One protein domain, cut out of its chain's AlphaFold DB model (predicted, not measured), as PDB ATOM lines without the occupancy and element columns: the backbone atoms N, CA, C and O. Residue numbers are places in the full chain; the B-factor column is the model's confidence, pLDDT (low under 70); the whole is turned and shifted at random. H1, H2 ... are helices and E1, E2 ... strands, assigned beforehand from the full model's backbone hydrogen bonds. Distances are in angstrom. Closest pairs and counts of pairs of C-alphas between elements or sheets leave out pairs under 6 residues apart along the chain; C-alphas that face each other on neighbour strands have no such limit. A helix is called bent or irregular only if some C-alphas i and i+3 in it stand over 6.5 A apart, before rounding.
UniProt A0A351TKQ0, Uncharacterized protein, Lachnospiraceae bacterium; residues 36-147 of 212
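AT A GLANCE: This is residues 36 to 147 of the 212 residues of an uncharacterized protein of Lachnospiraceae bacterium (UniProt A0A351TKQ0). Two lobes joined by a narrow neck: a small three-stranded sheet, whose E2 runs on into the short H1 and a loop that sticks out at residues 56 to 61, and a lobe of H3, H4 and H5 running to and fro, their centres making a triangle. H2 links the lobes, grazing the sheet and meeting H3 at a corner; H5 has a sharp kink. The printed part has 112 residues with three named strands and five named helices, in the order E1 E2 H1 E3 H2 H3 H4 H5; the sheet's order is E1 E3 E2, mixed, and the class is mostly helix. The whole is loose, with a radius of gyration of the C-alphas of 16.6 A, and spans 51 by 34 by 28 A.

HOW THE PARTS SIT: E1, residues 36 to 39, is parallel to its neighbour E3, residues 67 to 72; N 39 and O 71 are within hydrogen-bond range at 2.9 A. E3 is antiparallel to E2, residues 48 to 52, with N 70 and O 49 at 2.7 A. H1, residues 53 to 56, is only just not on the sheet, with 4 pairs of C-alphas within 10 A. H2, residues 76 to 84, only grazes the sheet with residues 77 to 81. H2 and H3, residues 86 to 103, touch only at the corner, and only just, with 3 pairs of C-alphas within 8 A; the closest C-alphas are those of Leu 82 and Lys 89, 4.8 A apart, and H3 touches H2 with residues 88 to 89 alone. H3 and H4, residues 108 to 121, form a helical hairpin at a steep tilt of 43 degrees, opposite ways; their closest C-alphas, of Val 98 and Ser 111, are 5.0 A apart. H4 and H5, residues 126 to 143, form another at a shallow tilt of 21 degrees, with the closest C-alphas, of Val 120 and Lys 126, 4.7 A apart. H3 and H5 are near each other, with 5 pairs of C-alphas within 10 A. E3 and H3 are apart. Every O i to N i+4 pair is within hydrogen-bond range in H3 and H4, but 3 of 5 in H2 and 12 of 14 in H5; H1 is too short for such a pair.

IN THESE COORDINATES: E1 begins at C-alpha 36, (156.043, 197.161, 135.331). E2 measures 13.3 A from first to last C-alpha and E3 15.9 A. H3 measures 25.5 A and H4 19.8 A. H2 is irregular, with C-alphas 77 and 80 7.2 A apart, and so is H5, with C-alphas 131 and 134 8.8 A apart. H5 has a kink of 92 degrees near residue 133 and ends at C-alpha 143, (146.958, 211.214, 134.399).

THE WHOLE: The C-alphas of Glu 62 and Lys 121 are the two farthest apart, at 51.9 A. The printed part has no cut and no long link. Residues 128 to 147 have pLDDT under 70, of which 128 to 143 belong to H5.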
ATOM      1  N   TYR A  36     156.550 197.034 133.968       78.38
ATOM      2  CA  TYR A  36     156.043 197.161 135.331       78.38
ATOM      3  C   TYR A  36     154.922 198.194 135.413       78.38
ATOM      4  O   TYR A  36     155.009 199.265 134.813       78.38
ATOM      5  N   VAL A  37     153.902 197.884 136.212       77.19
ATOM      6  CA  VAL A  37     152.828 198.810 136.586       77.19
ATOM      7  C   VAL A  37     152.903 199.033 138.089       77.19
ATOM      8  O   VAL A  37     152.868 198.082 138.862       77.19
ATOM      9  N   PHE A  38     153.003 200.283 138.528       78.06
ATOM     10  CA  PHE A  38     152.978 200.593 139.954       78.06
ATOM     11  C   PHE A  38     151.546 200.881 140.388       78.06
ATOM     12  O   PHE A  38     150.970 201.903 140.023       78.06
ATOM     13  N   TYR A  39     150.966 199.975 141.170       79.81
ATOM     14  CA  TYR A  39     149.645 200.179 141.742       79.81
ATOM     15  C   TYR A  39     149.744 201.057 142.984       79.81
ATOM     16  O   TYR A  39     150.418 200.701 143.950       79.81
ATOM     17  N   ASN A  40     149.035 202.185 142.950       73.94
ATOM     18  CA  ASN A  40     148.898 203.122 144.060       73.94
ATOM     19  C   ASN A  40     147.418 203.346 144.426       73.94
ATOM     20  O   ASN A  40     147.044 204.424 144.882       73.94
ATOM     21  N   GLY A  41     146.535 202.377 144.179       74.00
ATOM     22  CA  GLY A  41     145.122 202.504 144.547       74.00
ATOM     23  C   GLY A  41     144.881 202.346 146.053       74.00
ATOM     24  O   GLY A  41     145.807 202.091 146.828       74.00
ATOM     25  N   ARG A  42     143.627 202.565 146.467       71.56
ATOM     26  CA  ARG A  42     143.185 202.483 147.874       71.56
ATOM     27  C   ARG A  42     142.645 201.108 148.265       71.56
ATOM     28  O   ARG A  42     142.423 200.865 149.447       71.56
ATOM     29  N   GLU A  43     142.400 200.241 147.293       77.31
ATOM     30  CA  GLU A  43     141.858 198.913 147.541       77.31
ATOM     31  C   GLU A  43     142.953 197.955 148.002       77.31
ATOM     32  O   GLU A  43     144.151 198.182 147.804       77.31
ATOM     33  N   ASN A  44     142.529 196.868 148.641       78.12
ATOM     34  CA  ASN A  44     143.453 195.825 149.041       78.12
ATOM     35  C   ASN A  44     143.933 195.070 147.796       78.12
ATOM     36  O   ASN A  44     143.145 194.402 147.133       78.12
ATOM     37  N   ALA A  45     145.228 195.161 147.504       81.38
ATOM     38  CA  ALA A  45     145.867 194.493 146.378       81.38
ATOM     39  C   ALA A  45     147.137 193.770 146.857       81.38
ATOM     40  O   ALA A  45     147.819 194.276 147.755       81.38
ATOM     41  N   PRO A  46     147.487 192.611 146.271       88.50
ATOM     42  CA  PRO A  46     148.690 191.877 146.650       88.50
ATOM     43  C   PRO A  46     149.961 192.682 146.354       88.50
ATOM     44  O   PRO A  46     149.974 193.554 145.488       88.50
ATOM     45  N   ASP A  47     151.064 192.342 147.024       88.06
ATOM     46  CA  ASP A  47     152.376 192.967 146.799       88.06
ATOM     47  C   ASP A  47     152.793 192.930 145.319       88.06
ATOM     48  O   ASP A  47     153.386 193.884 144.805       88.06
ATOM     49  N   ARG A  48     152.473 191.829 144.630       91.69
ATOM     50  CA  ARG A  48     152.750 191.616 143.209       91.69
ATOM     51  C   ARG A  48     151.609 190.860 142.538       91.69
ATOM     52  O   ARG A  48     151.083 189.906 143.106       91.69
ATOM     53  N   GLN A  49     151.312 191.234 141.300       90.75
ATOM     54  CA  GLN A  49     150.370 190.539 140.429       90.75
ATOM     55  C   GLN A  49     150.842 190.616 138.977       90.75
ATOM     56  O   GLN A  49     151.353 191.646 138.546       90.75
ATOM     57  N   ASP A  50     150.652 189.546 138.211       92.69
ATOM     58  CA  ASP A  50     150.863 189.576 136.765       92.69
ATOM     59  C   ASP A  50     149.527 189.858 136.069       92.69
ATOM     60  O   ASP A  50     148.536 189.173 136.320       92.69
ATOM     61  N   LEU A  51     149.500 190.874 135.206       86.50
ATOM     62  CA  LEU A  51     148.333 191.262 134.415       86.50
ATOM     63  C   LEU A  51     148.560 190.850 132.966       86.50
ATOM     64  O   LEU A  51     149.467 191.374 132.312       86.50
ATOM     65  N   ARG A  52     147.752 189.928 132.448       88.94
ATOM     66  CA  ARG A  52     147.842 189.514 131.047       88.94
ATOM     67  C   ARG A  52     146.877 190.339 130.223       88.94
ATOM     68  O   ARG A  52     145.701 190.441 130.552       88.94
ATOM     69  N   LEU A  53     147.361 190.884 129.110       85.31
ATOM     70  CA  LEU A  53     146.512 191.665 128.209       85.31
ATOM     71  C   LEU A  53     145.307 190.847 127.709       85.31
ATOM     72  O   LEU A  53     144.220 191.389 127.547       85.31
ATOM     73  N   SER A  54     145.496 189.540 127.517       87.06
ATOM     74  CA  SER A  54     144.447 188.609 127.094       87.06
ATOM     75  C   SER A  54     143.255 188.544 128.043       87.06
ATOM     76  O   SER A  54     142.152 188.266 127.585       87.06
ATOM     77  N   ASP A  55     143.462 188.798 129.337       86.06
ATOM     78  CA  ASP A  55     142.406 188.697 130.349       86.06
ATOM     79  C   ASP A  55     141.379 189.832 130.199       86.06
ATOM     80  O   ASP A  55     140.245 189.706 130.648       86.06
ATOM     81  N   ALA A  56     141.746 190.920 129.513       83.56
ATOM     82  CA  ALA A  56     140.855 192.038 129.209       83.56
ATOM     83  C   ALA A  56     140.029 191.838 127.919       83.56
ATOM     84  O   ALA A  56     139.229 192.701 127.558       83.56
ATOM     85  N   PHE A  57     140.234 190.748 127.168       84.81
ATOM     86  CA  PHE A  57     139.564 190.539 125.883       84.81
ATOM     87  C   PHE A  57     138.240 189.789 126.047       84.81
ATOM     88  O   PHE A  57     138.210 188.680 126.567       84.81
ATOM     89  N   LEU A  58     137.160 190.336 125.478       85.06
ATOM     90  CA  LEU A  58     135.857 189.656 125.415       85.06
ATOM     91  C   LEU A  58     135.929 188.312 124.668       85.06
ATOM     92  O   LEU A  58     135.261 187.353 125.039       85.06
ATOM     93  N   VAL A  59     136.727 188.251 123.596       89.00
ATOM     94  CA  VAL A  59     136.953 187.036 122.798       89.00
ATOM     95  C   VAL A  59     138.441 186.938 122.451       89.00
ATOM     96  O   VAL A  59     138.893 187.598 121.509       89.00
ATOM     97  N   PRO A  60     139.222 186.134 123.191       84.81
ATOM     98  CA  PRO A  60     140.644 185.959 122.929       84.81
ATOM     99  C   PRO A  60     140.913 185.340 121.553       84.81
ATOM    100  O   PRO A  60     140.173 184.475 121.080       84.81
ATOM    101  N   ARG A  61     142.010 185.759 120.916       84.12
ATOM    102  CA  ARG A  61     142.559 185.136 119.703       84.12
ATOM    103  C   ARG A  61     144.066 184.957 119.848       84.12
ATOM    104  O   ARG A  61     144.686 185.578 120.707       84.12
ATOM    105  N   GLU A  62     144.648 184.125 118.996       84.50
ATOM    106  CA  GLU A  62     146.101 183.993 118.901       84.50
ATOM    107  C   GLU A  62     146.745 185.261 118.313       84.50
ATOM    108  O   GLU A  62     146.120 185.988 117.538       84.50
ATOM    109  N   GLY A  63     148.012 185.502 118.669       81.38
ATOM    110  CA  GLY A  63     148.818 186.608 118.134       81.38
ATOM    111  C   GLY A  63     149.108 187.757 119.105       81.38
ATOM    112  O   GLY A  63     149.637 188.779 118.672       81.38
ATOM    113  N   TYR A  64     148.800 187.606 120.397       79.75
ATOM    114  CA  TYR A  64     149.093 188.606 121.429       79.75
ATOM    115  C   TYR A  64     149.921 187.992 122.557       79.75
ATOM    116  O   TYR A  64     149.539 186.975 123.127       79.75
ATOM    117  N   GLU A  65     151.026 188.642 122.910       75.38
ATOM    118  CA  GLU A  65     151.874 188.262 124.039       75.38
ATOM    119  C   GLU A  65     152.224 189.529 124.815       75.38
ATOM    120  O   GLU A  65     153.084 190.310 124.409       75.38
ATOM    121  N   TRP A  66     151.512 189.774 125.915       82.19
ATOM    122  CA  TRP A  66     151.870 190.855 126.824       82.19
ATOM    123  C   TRP A  66     151.437 190.556 128.252       82.19
ATOM    124  O   TRP A  66     150.253 190.334 128.521       82.19
ATOM    125  N   THR A  67     152.410 190.612 129.155       86.50
ATOM    126  CA  THR A  67     152.210 190.509 130.597       86.50
ATOM    127  C   THR A  67     152.853 191.720 131.251       86.50
ATOM    128  O   THR A  67     154.031 191.996 131.029       86.50
ATOM    129  N   ALA A  68     152.081 192.440 132.057       85.19
ATOM    130  CA  ALA A  68     152.587 193.484 132.932       85.19
ATOM    131  C   ALA A  68     152.815 192.925 134.337       85.19
ATOM    132  O   ALA A  68     151.945 192.252 134.886       85.19
ATOM    133  N   HIS A  69     153.949 193.248 134.948       86.81
ATOM    134  CA  HIS A  69     154.219 192.960 136.351       86.81
ATOM    135  C   HIS A  69     153.731 194.134 137.202       86.81
ATOM    136  O   HIS A  69     154.396 195.165 137.318       86.81
ATOM    137  N   MET A  70     152.546 193.999 137.787       86.06
ATOM    138  CA  MET A  70     152.022 194.974 138.730       86.06
ATOM    139  C   MET A  70     152.716 194.818 140.089       86.06
ATOM    140  O   MET A  70     152.805 193.715 140.630       86.06
ATOM    141  N   LEU A  71     153.183 195.930 140.655       83.56
ATOM    142  CA  LEU A  71     153.731 196.024 142.006       83.56
ATOM    143  C   LEU A  71     152.908 197.020 142.821       83.56
ATOM    144  O   LEU A  71     152.798 198.189 142.443       83.56
ATOM    145  N   ASN A  72     152.363 196.579 143.954       84.88
ATOM    146  CA  ASN A  72     151.643 197.461 144.867       84.88
ATOM    147  C   ASN A  72     152.635 198.276 145.705       84.88
ATOM    148  O   ASN A  72     153.239 197.765 146.649       84.88
ATOM    149  N   ILE A  73     152.796 199.559 145.383       82.25
ATOM    150  CA  ILE A  73     153.760 200.429 146.073       82.25
ATOM    151  C   ILE A  73     153.272 200.892 147.453       82.25
ATOM    152  O   ILE A  73     154.057 201.466 148.202       82.25
ATOM    153  N   ASN A  74     152.017 200.598 147.806       78.69
ATOM    154  CA  ASN A  74     151.457 200.828 149.138       78.69
ATOM    155  C   ASN A  74     151.663 199.630 150.082       78.69
ATOM    156  O   ASN A  74     151.520 199.776 151.295       78.69
ATOM    157  N   ALA A  75     152.006 198.451 149.553       76.12
ATOM    158  CA  ALA A  75     152.138 197.232 150.343       76.12
ATOM    159  C   ALA A  75     153.441 197.177 151.160       76.12
ATOM    160  O   ALA A  75     154.512 197.593 150.702       76.12
ATOM    161  N   GLU A  76     153.378 196.598 152.365       78.81
ATOM    162  CA  GLU A  76     154.541 196.515 153.258       78.81
ATOM    163  C   GLU A  76     155.712 195.735 152.646       78.81
ATOM    164  O   GLU A  76     156.868 196.139 152.825       78.81
ATOM    165  N   GLY A  77     155.444 194.674 151.876       80.44
ATOM    166  CA  GLY A  77     156.492 193.867 151.245       80.44
ATOM    167  C   GLY A  77     157.314 194.615 150.193       80.44
ATOM    168  O   GLY A  77     158.469 194.263 149.948       80.44
ATOM    169  N   ASN A  78     156.802 195.728 149.657       83.62
ATOM    170  CA  ASN A  78     157.515 196.562 148.687       83.62
ATOM    171  C   ASN A  78     158.288 197.734 149.321       83.62
ATOM    172  O   ASN A  78     158.927 198.514 148.610       83.62
ATOM    173  N   ARG A  79     158.362 197.831 150.659       83.12
ATOM    174  CA  ARG A  79     159.173 198.860 151.348       83.12
ATOM    175  C   ARG A  79     160.650 198.832 150.949       83.12
ATOM    176  O   ARG A  79     161.292 199.881 150.886       83.12
ATOM    177  N   LYS A  80     161.205 197.649 150.655       86.88
ATOM    178  CA  LYS A  80     162.599 197.514 150.198       86.88
ATOM    179  C   LYS A  80     162.818 198.212 148.852       86.88
ATOM    180  O   LYS A  80     163.800 198.939 148.719       86.88
ATOM    181  N   LEU A  81     161.894 198.038 147.905       83.62
ATOM    182  CA  LEU A  81     161.922 198.700 146.599       83.62
ATOM    183  C   LEU A  81     161.894 200.225 146.761       83.62
ATOM    184  O   LEU A  81     162.724 200.920 146.179       83.62
ATOM    185  N   LEU A  82     160.998 200.738 147.608       82.00
ATOM    186  CA  LEU A  82     160.918 202.174 147.895       82.00
ATOM    187  C   LEU A  82     162.225 202.703 148.490       82.00
ATOM    188  O   LEU A  82     162.734 203.736 148.069       82.00
ATOM    189  N   ASN A  83     162.823 201.982 149.437       83.94
ATOM    190  CA  ASN A  83     164.083 202.409 150.043       83.94
ATOM    191  C   ASN A  83     165.267 202.397 149.065       83.94
ATOM    192  O   ASN A  83     166.198 203.178 149.244       83.94
ATOM    193  N   GLN A  84     165.234 201.544 148.040       85.69
ATOM    194  CA  GLN A  84     166.269 201.474 147.006       85.69
ATOM    195  C   GLN A  84     166.056 202.477 145.861       85.69
ATOM    196  O   GLN A  84     167.007 202.774 145.142       85.69
ATOM    197  N   CYS A  85     164.846 203.020 145.699       78.94
ATOM    198  CA  CYS A  85     164.507 203.960 144.633       78.94
ATOM    199  C   CYS A  85     163.967 205.285 145.211       78.94
ATOM    200  O   CYS A  85     162.755 205.434 145.399       78.94
ATOM    201  N   PRO A  86     164.841 206.284 145.460       80.06
ATOM    202  CA  PRO A  86     164.445 207.570 146.041       80.06
ATOM    203  C   PRO A  86     163.361 208.311 145.250       80.06
ATOM    204  O   PRO A  86     162.503 208.959 145.847       80.06
ATOM    205  N   ALA A  87     163.374 208.196 143.916       75.94
ATOM    206  CA  ALA A  87     162.363 208.806 143.059       75.94
ATOM    207  C   ALA A  87     160.974 208.195 143.301       75.94
ATOM    208  O   ALA A  87     160.015 208.924 143.546       75.94
ATOM    209  N   LEU A  88     160.882 206.861 143.324       76.56
ATOM    210  CA  LEU A  88     159.626 206.157 143.585       76.56
ATOM    211  C   LEU A  88     159.125 206.416 145.012       76.56
ATOM    212  O   LEU A  88     157.944 206.678 145.212       76.56
ATOM    213  N   LYS A  89     160.028 206.426 145.999       83.38
ATOM    214  CA  LYS A  89     159.698 206.779 147.387       83.38
ATOM    215  C   LYS A  89     159.118 208.183 147.509       83.38
ATOM    216  O   LYS A  89     158.122 208.374 148.199       83.38
ATOM    217  N   GLY A  90     159.733 209.161 146.847       82.62
ATOM    218  CA  GLY A  90     159.227 210.527 146.869       82.62
ATOM    219  C   GLY A  90     157.901 210.679 146.122       82.62
ATOM    220  O   GLY A  90     157.066 211.458 146.563       82.62
ATOM    221  N   TYR A  91     157.658 209.901 145.061       80.06
ATOM    222  CA  TYR A  91     156.358 209.869 144.384       80.06
ATOM    223  C   TYR A  91     155.257 209.320 145.302       80.06
ATOM    224  O   TYR A  91     154.210 209.947 145.442       80.06
ATOM    225  N   VAL A  92     155.510 208.196 145.983       82.12
ATOM    226  CA  VAL A  92     154.559 207.623 146.954       82.12
ATOM    227  C   VAL A  92     154.220 208.637 148.044       82.12
ATOM    228  O   VAL A  92     153.045 208.869 148.322       82.12
ATOM    229  N   ALA A  93     155.238 209.292 148.608       85.94
ATOM    230  CA  ALA A  93     155.043 210.325 149.619       85.94
ATOM    231  C   ALA A  93     154.233 211.519 149.089       85.94
ATOM    232  O   ALA A  93     153.331 211.993 149.774       85.94
ATOM    233  N   LEU A  94     154.498 211.972 147.858       84.25
ATOM    234  CA  LEU A  94     153.751 213.059 147.225       84.25
ATOM    235  C   LEU A  94     152.259 212.728 147.139       84.25
ATOM    236  O   LEU A  94     151.433 213.521 147.588       84.25
ATOM    237  N   ILE A  95     151.911 211.550 146.614       83.00
ATOM    238  CA  ILE A  95     150.511 211.126 146.501       83.00
ATOM    239  C   ILE A  95     149.869 210.963 147.882       83.00
ATOM    240  O   ILE A  95     148.709 211.335 148.067       83.00
ATOM    241  N   GLN A  96     150.612 210.446 148.861       84.69
ATOM    242  CA  GLN A  96     150.129 210.344 150.233       84.69
ATOM    243  C   GLN A  96     149.787 211.726 150.811       84.69
ATOM    244  O   GLN A  96     148.687 211.905 151.327       84.69
ATOM    245  N   TYR A  97     150.661 212.722 150.659       89.94
ATOM    246  CA  TYR A  97     150.392 214.076 151.148       89.94
ATOM    247  C   TYR A  97     149.216 214.739 150.436       89.94
ATOM    248  O   TYR A  97     148.402 215.375 151.098       89.94
ATOM    249  N   VAL A  98     149.078 214.565 149.114       85.81
ATOM    250  CA  VAL A  98     147.905 215.076 148.381       85.81
ATOM    251  C   VAL A  98     146.619 214.525 148.998       85.81
ATOM    252  O   VAL A  98     145.701 215.287 149.283       85.81
ATOM    253  N   ARG A  99     146.577 213.219 149.285       83.44
ATOM    254  CA  ARG A  99     145.414 212.578 149.916       83.44
ATOM    255  C   ARG A  99     145.152 213.091 151.328       83.44
ATOM    256  O   ARG A  99     143.996 213.283 151.685       83.44
ATOM    257  N   GLU A 100     146.201 213.290 152.123       89.31
ATOM    258  CA  GLU A 100     146.093 213.828 153.484       89.31
ATOM    259  C   GLU A 100     145.495 215.244 153.481       89.31
ATOM    260  O   GLU A 100     144.583 215.519 154.259       89.31
ATOM    261  N   PHE A 101     145.944 216.118 152.575       90.25
ATOM    262  CA  PHE A 101     145.413 217.479 152.442       90.25
ATOM    263  C   PHE A 101     143.979 217.507 151.897       90.25
ATOM    264  O   PHE A 101     143.131 218.200 152.463       90.25
ATOM    265  N   GLN A 102     143.656 216.678 150.897       85.50
ATOM    266  CA  GLN A 102     142.274 216.535 150.419       85.50
ATOM    267  C   GLN A 102     141.348 216.017 151.530       85.50
ATOM    268  O   GLN A 102     140.240 216.519 151.708       85.50
ATOM    269  N   GLY A 103     141.809 215.045 152.327       83.94
ATOM    270  CA  GLY A 103     141.071 214.529 153.483       83.94
ATOM    271  C   GLY A 103     140.857 215.567 154.593       83.94
ATOM    272  O   GLY A 103     139.912 215.439 155.369       83.94
ATOM    273  N   ALA A 104     141.695 216.606 154.648       90.94
ATOM    274  CA  ALA A 104     141.554 217.744 155.553       90.94
ATOM    275  C   ALA A 104     140.646 218.864 155.001       90.94
ATOM    276  O   ALA A 104     140.401 219.842 155.709       90.94
ATOM    277  N   GLY A 105     140.124 218.718 153.777       88.38
ATOM    278  CA  GLY A 105     139.169 219.644 153.159       88.38
ATOM    279  C   GLY A 105     139.768 220.642 152.164       88.38
ATOM    280  O   GLY A 105     139.043 221.522 151.705       88.38
ATOM    281  N   ASP A 106     141.052 220.523 151.819       85.88
ATOM    282  CA  ASP A 106     141.671 221.356 150.783       85.88
ATOM    283  C   ASP A 106     141.181 220.957 149.379       85.88
ATOM    284  O   ASP A 106     140.929 219.781 149.095       85.88
ATOM    285  N   SER A 107     141.121 221.917 148.449       85.38
ATOM    286  CA  SER A 107     140.909 221.594 147.031       85.38
ATOM    287  C   SER A 107     142.078 220.770 146.467       85.38
ATOM    288  O   SER A 107     143.184 220.773 147.016       85.38
ATOM    289  N   LEU A 108     141.877 220.083 145.335       79.00
ATOM    290  CA  LEU A 108     142.942 219.302 144.688       79.00
ATOM    291  C   LEU A 108     144.182 220.160 144.386       79.00
ATOM    292  O   LEU A 108     145.302 219.748 144.682       79.00
ATOM    293  N   SER A 109     143.994 221.372 143.850       78.81
ATOM    294  CA  SER A 109     145.120 222.260 143.532       78.81
ATOM    295  C   SER A 109     145.883 222.687 144.786       78.81
ATOM    296  O   SER A 109     147.113 222.656 144.785       78.81
ATOM    297  N   GLU A 110     145.180 223.063 145.855       84.88
ATOM    298  CA  GLU A 110     145.814 223.450 147.123       84.88
ATOM    299  C   GLU A 110     146.546 222.268 147.762       84.88
ATOM    300  O   GLU A 110     147.681 222.413 148.218       84.88
ATOM    301  N   SER A 111     145.931 221.085 147.727       87.25
ATOM    302  CA  SER A 111     146.516 219.836 148.214       87.25
ATOM    303  C   SER A 111     147.803 219.490 147.469       87.25
ATOM    304  O   SER A 111     148.803 219.136 148.094       87.25
ATOM    305  N   MET A 112     147.812 219.639 146.141       81.00
ATOM    306  CA  MET A 112     149.006 219.449 145.316       81.00
ATOM    307  C   MET A 112     150.113 220.444 145.664       81.00
ATOM    308  O   MET A 112     151.262 220.037 145.836       81.00
ATOM    309  N   ASP A 113     149.792 221.732 145.799       85.19
ATOM    310  CA  ASP A 113     150.797 222.753 146.098       85.19
ATOM    311  C   ASP A 113     151.431 222.517 147.482       85.19
ATOM    312  O   ASP A 113     152.661 222.479 147.600       85.19
ATOM    313  N   LYS A 114     150.612 222.228 148.504       92.50
ATOM    314  CA  LYS A 114     151.089 221.881 149.854       92.50
ATOM    315  C   LYS A 114     151.918 220.593 149.867       92.50
ATOM    316  O   LYS A 114     152.954 220.534 150.535       92.50
ATOM    317  N   ALA A 115     151.504 219.570 149.119       89.44
ATOM    318  CA  ALA A 115     152.220 218.300 149.021       89.44
ATOM    319  C   ALA A 115     153.597 218.453 148.358       89.44
ATOM    320  O   ALA A 115     154.580 217.888 148.849       89.44
ATOM    321  N   ILE A 116     153.695 219.250 147.289       86.50
ATOM    322  CA  ILE A 116     154.969 219.551 146.622       86.50
ATOM    323  C   ILE A 116     155.906 220.284 147.580       86.50
ATOM    324  O   ILE A 116     157.069 219.894 147.719       86.50
ATOM    325  N   ASP A 117     155.416 221.319 148.259       89.94
ATOM    326  CA  ASP A 117     156.241 222.119 149.163       89.94
ATOM    327  C   ASP A 117     156.745 221.279 150.349       89.94
ATOM    328  O   ASP A 117     157.916 221.373 150.733       89.94
ATOM    329  N   LYS A 118     155.905 220.374 150.869       93.25
ATOM    330  CA  LYS A 118     156.295 219.391 151.889       93.25
ATOM    331  C   LYS A 118     157.358 218.417 151.374       93.25
ATOM    332  O   LYS A 118     158.378 218.248 152.041       93.25
ATOM    333  N   CYS A 119     157.190 217.848 150.177       88.56
ATOM    334  CA  CYS A 119     158.192 216.965 149.568       88.56
ATOM    335  C   CYS A 119     159.546 217.666 149.402       88.56
ATOM    336  O   CYS A 119     160.578 217.133 149.805       88.56
ATOM    337  N   VAL A 120     159.549 218.898 148.881       86.50
ATOM    338  CA  VAL A 120     160.769 219.702 148.711       86.50
ATOM    339  C   VAL A 120     161.446 219.977 150.055       86.50
ATOM    340  O   VAL A 120     162.670 219.848 150.157       86.50
ATOM    341  N   LYS A 121     160.666 220.325 151.089       91.31
ATOM    342  CA  LYS A 121     161.164 220.573 152.451       91.31
ATOM    343  C   LYS A 121     161.805 219.328 153.067       91.31
ATOM    344  O   LYS A 121     162.823 219.446 153.739       91.31
ATOM    345  N   GLU A 122     161.241 218.153 152.808       91.62
ATOM    346  CA  GLU A 122     161.744 216.862 153.299       91.62
ATOM    347  C   GLU A 122     162.825 216.240 152.396       91.62
ATOM    348  O   GLU A 122     163.337 215.159 152.681       91.62
ATOM    349  N   GLY A 123     163.216 216.921 151.312       84.81
ATOM    350  CA  GLY A 123     164.238 216.442 150.377       84.81
ATOM    351  C   GLY A 123     163.762 215.333 149.432       84.81
ATOM    352  O   GLY A 123     164.577 214.736 148.731       84.81
ATOM    353  N   LEU A 124     162.458 215.069 149.370       83.81
ATOM    354  CA  LEU A 124     161.839 214.068 148.506       83.81
ATOM    355  C   LEU A 124     161.584 214.655 147.116       83.81
ATOM    356  O   LEU A 124     160.980 215.717 146.987       83.81
ATOM    357  N   LEU A 125     162.072 213.976 146.068       77.62
ATOM    358  CA  LEU A 125     161.983 214.424 144.667       77.62
ATOM    359  C   LEU A 125     162.469 215.869 144.423       77.62
ATOM    360  O   LEU A 125     162.153 216.458 143.393       77.62
ATOM    361  N   LYS A 126     163.257 216.447 145.337       74.31
ATOM    362  CA  LYS A 126     163.567 217.883 145.367       74.31
ATOM    363  C   LYS A 126     164.101 218.409 144.034       74.31
ATOM    364  O   LYS A 126     163.589 219.395 143.520       74.31
ATOM    365  N   GLU A 127     165.093 217.745 143.452       70.25
ATOM    366  CA  GLU A 127     165.697 218.177 142.183       70.25
ATOM    367  C   GLU A 127     164.724 218.079 140.997       70.25
ATOM    368  O   GLU A 127     164.699 218.964 140.140       70.25
ATOM    369  N   TYR A 128     163.883 217.042 140.978       67.62
ATOM    370  CA  TYR A 128     162.864 216.832 139.948       67.62
ATOM    371  C   TYR A 128     161.736 217.863 140.058       67.62
ATOM    372  O   TYR A 128     161.377 218.498 139.065       67.62
ATOM    373  N   LEU A 129     161.229 218.089 141.272       66.50
ATOM    374  CA  LEU A 129     160.152 219.038 141.545       66.50
ATOM    375  C   LEU A 129     160.603 220.485 141.332       66.50
ATOM    376  O   LEU A 129     159.862 221.262 140.744       66.50
ATOM    377  N   LEU A 130     161.824 220.857 141.730       66.75
ATOM    378  CA  LEU A 130     162.327 222.224 141.542       66.75
ATOM    379  C   LEU A 130     162.535 222.580 140.065       66.75
ATOM    380  O   LEU A 130     162.288 223.717 139.672       66.75
ATOM    381  N   LYS A 131     162.977 221.625 139.239       66.88
ATOM    382  CA  LYS A 131     163.283 221.878 137.823       66.88
ATOM    383  C   LYS A 131     162.049 221.810 136.917       66.88
ATOM    384  O   LYS A 131     162.064 222.399 135.841       66.88
ATOM    385  N   ARG A 132     161.011 221.070 137.324       60.22
ATOM    386  CA  ARG A 132     159.866 220.706 136.472       60.22
ATOM    387  C   ARG A 132     158.505 220.834 137.174       60.22
ATOM    388  O   ARG A 132     157.559 220.182 136.754       60.22
ATOM    389  N   LYS A 133     158.369 221.682 138.210       61.28
ATOM    390  CA  LYS A 133     157.129 221.829 139.019       61.28
ATOM    391  C   LYS A 133     155.860 221.938 138.162       61.28
ATOM    392  O   LYS A 133     154.895 221.228 138.419       61.28
ATOM    393  N   ALA A 134     155.877 222.781 137.126       53.88
ATOM    394  CA  ALA A 134     154.737 222.971 136.225       53.88
ATOM    395  C   ALA A 134     154.435 221.739 135.347       53.88
ATOM    396  O   ALA A 134     153.272 221.410 135.146       53.88
ATOM    397  N   GLU A 135     155.464 221.032 134.867       56.22
ATOM    398  CA  GLU A 135     155.324 219.820 134.041       56.22
ATOM    399  C   GLU A 135     154.833 218.629 134.877       56.22
ATOM    400  O   GLU A 135     153.964 217.890 134.436       56.22
ATOM    401  N   VAL A 136     155.317 218.490 136.119       57.75
ATOM    402  CA  VAL A 136     154.839 217.476 137.076       57.75
ATOM    403  C   VAL A 136     153.391 217.751 137.480       57.75
ATOM    404  O   VAL A 136     152.594 216.821 137.539       57.75
ATOM    405  N   LYS A 137     153.025 219.021 137.714       56.94
ATOM    406  CA  LYS A 137     151.637 219.411 138.004       56.94
ATOM    407  C   LYS A 137     150.722 219.090 136.819       56.94
ATOM    408  O   LYS A 137     149.668 218.509 137.026       56.94
ATOM    409  N   LEU A 138     151.148 219.392 135.590       51.25
ATOM    410  CA  LEU A 138     150.394 219.055 134.382       51.25
ATOM    411  C   LEU A 138     150.250 217.537 134.200       51.25
ATOM    412  O   LEU A 138     149.128 217.080 134.056       51.25
ATOM    413  N   MET A 139     151.343 216.768 134.286       59.19
ATOM    414  CA  MET A 139     151.335 215.299 134.191       59.19
ATOM    415  C   MET A 139     150.364 214.671 135.201       59.19
ATOM    416  O   MET A 139     149.501 213.893 134.811       59.19
ATOM    417  N   LEU A 140     150.455 215.052 136.481       55.56
ATOM    418  CA  LEU A 140     149.586 214.516 137.538       55.56
ATOM    419  C   LEU A 140     148.113 214.908 137.356       55.56
ATOM    420  O   LEU A 140     147.239 214.108 137.674       55.56
ATOM    421  N   LEU A 141     147.832 216.112 136.843       49.31
ATOM    422  CA  LEU A 141     146.472 216.556 136.515       49.31
ATOM    423  C   LEU A 141     145.910 215.851 135.272       49.31
ATOM    424  O   LEU A 141     144.706 215.656 135.185       49.31
ATOM    425  N   THR A 142     146.759 215.478 134.310       46.38
ATOM    426  CA  THR A 142     146.337 214.787 133.079       46.38
ATOM    427  C   THR A 142     146.222 213.273 133.238       46.38
ATOM    428  O   THR A 142     145.430 212.653 132.538       46.38
ATOM    429  N   GLU A 143     147.011 212.659 134.126       49.69
ATOM    430  CA  GLU A 143     146.958 211.214 134.399       49.69
ATOM    431  C   GLU A 143     145.802 210.830 135.334       49.69
ATOM    432  O   GLU A 143     145.407 209.665 135.373       49.69
ATOM    433  N   PHE A 144     145.248 211.793 136.076       49.84
ATOM    434  CA  PHE A 144     144.135 211.580 136.992       49.84
ATOM    435  C   PHE A 144     142.957 212.483 136.620       49.84
ATOM    436  O   PHE A 144     142.757 213.549 137.199       49.84
ATOM    437  N   ASP A 145     142.169 212.033 135.642       52.38
ATOM    438  CA  ASP A 145     140.821 212.552 135.423       52.38
ATOM    439  C   ASP A 145     139.918 212.013 136.545       52.38
ATOM    440  O   ASP A 145     139.344 210.924 136.465       52.38
ATOM    441  N   GLU A 146     139.899 212.748 137.657       50.16
ATOM    442  CA  GLU A 146     139.132 212.418 138.861       50.16
ATOM    443  C   GLU A 146     137.631 212.311 138.565       50.16
ATOM    444  O   GLU A 146     136.940 211.520 139.205       50.16
ATOM    445  N   GLU A 147     137.138 213.058 137.572       52.03
ATOM    446  CA  GLU A 147     135.738 213.058 137.159       52.03
ATOM    447  C   GLU A 147     135.403 211.761 136.415       52.03
ATOM    448  O   GLU A 147     134.505 211.033 136.847       52.03
TER     449      GLU A 147